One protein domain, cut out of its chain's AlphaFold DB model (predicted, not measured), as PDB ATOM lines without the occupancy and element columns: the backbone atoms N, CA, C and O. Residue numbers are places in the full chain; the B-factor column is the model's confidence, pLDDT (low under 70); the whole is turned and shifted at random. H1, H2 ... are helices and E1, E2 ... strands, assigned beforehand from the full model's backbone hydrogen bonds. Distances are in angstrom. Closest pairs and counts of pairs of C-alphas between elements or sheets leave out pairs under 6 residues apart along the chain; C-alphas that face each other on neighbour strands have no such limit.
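AT A GLANCE: This is residues 4 to 47 of the 60 residues of an uncharacterized protein of Flavobacterium crassostreae (UniProt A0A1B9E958). A three-stranded antiparallel sheet, E1 E2 E3, makes a small slab with helix H1 lying lengthwise over one face, while the short helix H2 follows E3 beyond the end of the sheet. The printed part has 44 residues, in the order H1, E1, E2, E3, H2, and its class is mixed, helices and strands. It is compact, with a radius of gyration of the C-alphas of 10.4 A, and only just flat, spanning 30 by 22 by 12 A.

IN THESE COORDINATES: Begin in the sheet with E2, residues 26 to 31, 16.6 A long. E3, residues 34 to 40, runs 18.2 A from C-alpha 34 at (200.931, 191.911, 80.617). E1 is residues 16 to 19, 10.0 A. Find H1, residues 4 to 11, 10.4 A long, from C-alpha 4 at (209.788, 175.808, 68.543); H2, residues 41 to 45, is 6.4 A long and ends with C-alpha 45 at (202.996, 166.566, 72.793).

HOW THE PARTS SIT: The strands form a meander, each the antiparallel neighbour of the one before, with inner strand E2 between edge strands E1 and E3. In the hairpin E1 and E2, look for N 17 and O 30, 2.8 A apart; in the hairpin E2 and E3, for N 29 and O 37, 2.7 A apart. H1 is on the sheet at a height of 9.4 A, only just over E2 alone, as 2 of its 8 C-alphas fall on E1. It runs along the strands, at 1 degree to E2 on the local plane; their closest C-alphas, Cys 10 and Phe 29, are 7.2 A apart. H2 is only just not on the sheet, with 4 pairs of C-alphas within 10 A, and is apart from H1. Every O i to N i+4 pair is within hydrogen-bond range in H1 and H2.

THE WHOLE: The C-alphas farthest apart, of Gly 32 and Ala 46, are 30.4 A apart. The printed part has no cut and no long link. Its mean pLDDT is 87.1, and no printed residue is under 70.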
ATOM      1  N   GLU A   4     208.601 174.971  68.733       88.56
ATOM      2  CA  GLU A   4     209.788 175.808  68.543       88.56
ATOM      3  C   GLU A   4     209.506 176.994  67.609       88.56
ATOM      4  O   GLU A   4     209.841 178.137  67.915       88.56
ATOM      5  N   ASN A   5     208.795 176.750  66.508       88.12
ATOM      6  CA  ASN A   5     208.352 177.804  65.599       88.12
ATOM      7  C   ASN A   5     207.404 178.795  66.295       88.12
ATOM      8  O   ASN A   5     207.499 180.002  66.081       88.12
ATOM      9  N   TYR A   6     206.512 178.305  67.156       85.69
ATOM     10  CA  TYR A   6     205.636 179.123  67.991       85.69
ATOM     11  C   TYR A   6     206.414 179.955  69.009       85.69
ATOM     12  O   TYR A   6     206.174 181.156  69.140       85.69
ATOM     13  N   TYR A   7     207.398 179.342  69.662       87.81
ATOM     14  CA  TYR A   7     208.292 179.998  70.602       87.81
ATOM     15  C   TYR A   7     209.079 181.135  69.942       87.81
ATOM     16  O   TYR A   7     209.008 182.281  70.392       87.81
ATOM     17  N   ASN A   8     209.740 180.847  68.819       89.44
ATOM     18  CA  ASN A   8     210.496 181.827  68.041       89.44
ATOM     19  C   ASN A   8     209.592 182.934  67.487       89.44
ATOM     20  O   ASN A   8     209.954 184.110  67.533       89.44
ATOM     21  N   TYR A   9     208.385 182.595  67.024       87.75
ATOM     22  CA  TYR A   9     207.409 183.581  66.565       87.75
ATOM     23  C   TYR A   9     207.013 184.553  67.680       87.75
ATOM     24  O   TYR A   9     207.019 185.766  67.468       87.75
ATOM     25  N   CYS A  10     206.708 184.051  68.878       86.38
ATOM     26  CA  CYS A  10     206.364 184.898  70.014       86.38
ATOM     27  C   CYS A  10     207.557 185.744  70.483       86.38
ATOM     28  O   CYS A  10     207.378 186.937  70.714       86.38
ATOM     29  N   LEU A  11     208.765 185.177  70.561       86.81
ATOM     30  CA  LEU A  11     209.978 185.912  70.943       86.81
ATOM     31  C   LEU A  11     210.442 186.940  69.908       86.81
ATOM     32  O   LEU A  11     211.083 187.921  70.274       86.81
ATOM     33  N   SER A  12     210.102 186.760  68.629       88.81
ATOM     34  CA  SER A  12     210.431 187.738  67.581       88.81
ATOM     35  C   SER A  12     209.783 189.110  67.816       88.81
ATOM     36  O   SER A  12     210.187 190.116  67.233       88.81
ATOM     37  N   LYS A  13     208.760 189.170  68.675       86.56
ATOM     38  CA  LYS A  13     208.024 190.385  69.007       86.56
ATOM     39  C   LYS A  13     208.761 191.171  70.093       86.56
ATOM     40  O   LYS A  13     209.108 190.641  71.147       86.56
ATOM     41  N   LYS A  14     208.974 192.471  69.853       86.25
ATOM     42  CA  LYS A  14     209.698 193.358  70.779       86.25
ATOM     43  C   LYS A  14     209.087 193.330  72.184       86.25
ATOM     44  O   LYS A  14     207.901 193.590  72.358       86.25
ATOM     45  N   GLY A  15     209.933 193.070  73.179       86.56
ATOM     46  CA  GLY A  15     209.549 193.087  74.590       86.56
ATOM     47  C   GLY A  15     208.771 191.858  75.060       86.56
ATOM     48  O   GLY A  15     208.323 191.856  76.208       86.56
ATOM     49  N   VAL A  16     208.610 190.826  74.220       90.50
ATOM     50  CA  VAL A  16     208.076 189.537  74.667       90.50
ATOM     51  C   VAL A  16     209.131 188.796  75.476       90.50
ATOM     52  O   VAL A  16     210.278 188.650  75.069       90.50
ATOM     53  N   THR A  17     208.705 188.290  76.624       90.31
ATOM     54  CA  THR A  17     209.460 187.364  77.464       90.31
ATOM     55  C   THR A  17     208.604 186.135  77.727       90.31
ATOM     56  O   THR A  17     207.372 186.220  77.733       90.31
ATOM     57  N   ALA A  18     209.249 184.989  77.910       88.94
ATOM     58  CA  ALA A  18     208.588 183.731  78.217       88.94
ATOM     59  C   ALA A  18     208.872 183.344  79.672       88.94
ATOM     60  O   ALA A  18     209.993 183.512  80.147       88.94
ATOM     61  N   ASP A  19     207.852 182.868  80.378       90.50
ATOM     62  CA  ASP A  19     207.918 182.540  81.799       90.50
ATOM     63  C   ASP A  19     206.997 181.354  82.132       90.50
ATOM     64  O   ASP A  19     206.077 181.042  81.372       90.50
ATOM     65  N   PHE A  20     207.217 180.718  83.283       89.94
ATOM     66  CA  PHE A  20     206.477 179.539  83.752       89.94
ATOM     67  C   PHE A  20     205.737 179.813  85.076       89.94
ATOM     68  O   PHE A  20     206.003 179.163  86.090       89.94
ATOM     69  N   PRO A  21     204.772 180.752  85.105       85.69
ATOM     70  CA  PRO A  21     204.094 181.152  86.342       85.69
ATOM     71  C   PRO A  21     203.213 180.048  86.950       85.69
ATOM     72  O   PRO A  21     202.847 180.135  88.117       85.69
ATOM     73  N   PHE A  22     202.872 179.014  86.174       84.00
ATOM     74  CA  PHE A  22     202.029 177.889  86.600       84.00
ATOM     75  C   PHE A  22     202.787 176.547  86.594       84.00
ATOM     76  O   PHE A  22     202.164 175.487  86.540       84.00
ATOM     77  N   GLY A  23     204.125 176.584  86.616       87.12
ATOM     78  CA  GLY A  23     204.997 175.405  86.584       87.12
ATOM     79  C   GLY A  23     205.534 175.057  85.194       87.12
ATOM     80  O   GLY A  23     205.196 175.689  84.197       87.12
ATOM     81  N   VAL A  24     206.367 174.015  85.125       85.62
ATOM     82  CA  VAL A  24     207.191 173.654  83.948       85.62
ATOM     83  C   VAL A  24     206.404 173.241  82.701       85.62
ATOM     84  O   VAL A  24     206.947 173.231  81.603       85.62
ATOM     85  N   HIS A  25     205.121 172.917  82.846       88.44
ATOM     86  CA  HIS A  25     204.282 172.454  81.740       88.44
ATOM     87  C   HIS A  25     203.515 173.578  81.036       88.44
ATOM     88  O   HIS A  25     202.946 173.342  79.969       88.44
ATOM     89  N   THR A  26     203.474 174.783  81.613       89.00
ATOM     90  CA  THR A  26     202.673 175.899  81.096       89.00
ATOM     91  C   THR A  26     203.565 177.089  80.801       89.00
ATOM     92  O   THR A  26     203.987 177.810  81.702       89.00
ATOM     93  N   LEU A  27     203.805 177.310  79.516       89.38
ATOM     94  CA  LEU A  27     204.599 178.413  79.013       89.38
ATOM     95  C   LEU A  27     203.710 179.641  78.805       89.38
ATOM     96  O   LEU A  27     202.727 179.584  78.067       89.38
ATOM     97  N   VAL A  28     204.061 180.764  79.424       88.75
ATOM     98  CA  VAL A  28     203.343 182.035  79.298       88.75
ATOM     99  C   VAL A  28     204.251 183.079  78.667       88.75
ATOM    100  O   VAL A  28     205.341 183.352  79.151       88.75
ATOM    101  N   PHE A  29     203.769 183.709  77.603       89.31
ATOM    102  CA  PHE A  29     204.400 184.859  76.980       89.31
ATOM    103  C   PHE A  29     203.783 186.143  77.525       89.31
ATOM    104  O   PHE A  29     202.559 186.329  77.510       89.31
ATOM    105  N   LYS A  30     204.640 187.055  77.973       87.75
ATOM    106  CA  LYS A  30     204.271 188.362  78.515       87.75
ATOM    107  C   LYS A  30     205.044 189.474  77.813       87.75
ATOM    108  O   LYS A  30     206.211 189.296  77.477       87.75
ATOM    109  N   VAL A  31     204.397 190.617  77.607       88.44
ATOM    110  CA  VAL A  31     205.036 191.861  77.158       88.44
ATOM    111  C   VAL A  31     205.059 192.810  78.345       88.44
ATOM    112  O   VAL A  31     204.002 193.241  78.816       88.44
ATOM    113  N   GLY A  32     206.252 193.082  78.877       84.31
ATOM    114  CA  GLY A  32     206.400 193.790  80.151       84.31
ATOM    115  C   GLY A  32     205.617 193.090  81.270       84.31
ATOM    116  O   GLY A  32     205.897 191.940  81.603       84.31
ATOM    117  N   SER A  33     204.595 193.762  81.807       80.62
ATOM    118  CA  SER A  33     203.756 193.257  82.909       80.62
ATOM    119  C   SER A  33     202.441 192.598  82.462       80.62
ATOM    120  O   SER A  33     201.606 192.275  83.305       80.62
ATOM    121  N   LYS A  34     202.208 192.414  81.153       82.69
ATOM    122  CA  LYS A  34     200.931 191.911  80.617       82.69
ATOM    123  C   LYS A  34     201.104 190.572  79.904       82.69
ATOM    124  O   LYS A  34     201.911 190.455  78.987       82.69
ATOM    125  N   MET A  35     200.312 189.571  80.288       83.94
ATOM    126  CA  MET A  35     200.263 188.271  79.608       83.94
ATOM    127  C   MET A  35     199.579 188.413  78.242       83.94
ATOM    128  O   MET A  35     198.465 188.933  78.157       83.94
ATOM    129  N   VAL A  36     200.246 187.951  77.184       83.56
ATOM    130  CA  VAL A  36     199.770 188.056  75.794       83.56
ATOM    131  C   VAL A  36     199.443 186.698  75.179       83.56
ATOM    132  O   VAL A  36     198.501 186.594  74.395       83.56
ATOM    133  N   ALA A  37     200.159 185.641  75.565       85.56
ATOM    134  CA  ALA A  37     199.865 184.279  75.140       85.56
ATOM    135  C   ALA A  37     200.243 183.278  76.234       85.56
ATOM    136  O   ALA A  37     201.080 183.557  77.082       85.56
ATOM    137  N   LEU A  38     199.613 182.111  76.220       87.31
ATOM    138  CA  LEU A  38     199.943 180.993  77.094       87.31
ATOM    139  C   LEU A  38     199.707 179.693  76.345       87.31
ATOM    140  O   LEU A  38     198.780 179.599  75.544       87.31
ATOM    141  N   THR A  39     200.531 178.692  76.593       86.94
ATOM    142  CA  THR A  39     200.385 177.391  75.963       86.94
ATOM    143  C   THR A  39     200.911 176.289  76.873       86.94
ATOM    144  O   THR A  39     201.842 176.508  77.646       86.94
ATOM    145  N   SER A  40     200.306 175.105  76.808       88.62
ATOM    146  CA  SER A  40     200.713 173.960  77.630       88.62
ATOM    147  C   SER A  40     201.494 172.966  76.792       88.62
ATOM    148  O   SER A  40     200.949 172.444  75.824       88.62
ATOM    149  N   LEU A  41     202.726 172.658  77.200       87.88
ATOM    150  CA  LEU A  41     203.608 171.694  76.532       87.88
ATOM    151  C   LEU A  41     202.942 170.321  76.311       87.88
ATOM    152  O   LEU A  41     202.982 169.847  75.177       87.88
ATOM    153  N   PRO A  42     202.201 169.745  77.284       87.62
ATOM    154  CA  PRO A  42     201.517 168.466  77.080       87.62
ATOM    155  C   PRO A  42     200.498 168.470  75.931       87.62
ATOM    156  O   PRO A  42     200.243 167.436  75.327       87.62
ATOM    157  N   LEU A  43     199.903 169.623  75.599       86.50
ATOM    158  CA  LEU A  43     198.960 169.723  74.476       86.50
ATOM    159  C   LEU A  43     199.672 169.694  73.122       86.50
ATOM    160  O   LEU A  43     199.109 169.200  72.146       86.50
ATOM    161  N   TRP A  44     200.903 170.209  73.061       85.94
ATOM    162  CA  TRP A  44     201.752 170.083  71.878       85.94
ATOM    163  C   TRP A  44     202.217 168.642  71.698       85.94
ATOM    164  O   TRP A  44     202.140 168.122  70.590       85.94
ATOM    165  N   GLU A  45     202.615 167.984  72.789       85.50
ATOM    166  CA  GLU A  45     202.996 166.566  72.793       85.50
ATOM    167  C   GLU A  45     201.824 165.655  72.401       85.50
ATOM    168  O   GLU A  45     201.996 164.718  71.629       85.50
ATOM    169  N   ALA A  46     200.606 165.975  72.849       86.94
ATOM    170  CA  ALA A  46     199.380 165.272  72.470       86.94
ATOM    171  C   ALA A  46     198.887 165.592  71.041       86.94
ATOM    172  O   ALA A  46     197.797 165.160  70.661       86.94
ATOM    173  N   GLY A  47     199.619 166.396  70.260       85.00
ATOM    174  CA  GLY A  47     199.253 166.762  68.886       85.00
ATOM    175  C   GLY A  47     198.017 167.663  68.768       85.00
ATOM    176  O   GLY A  47     197.498 167.861  67.671       85.00
TER     177      GLY A  47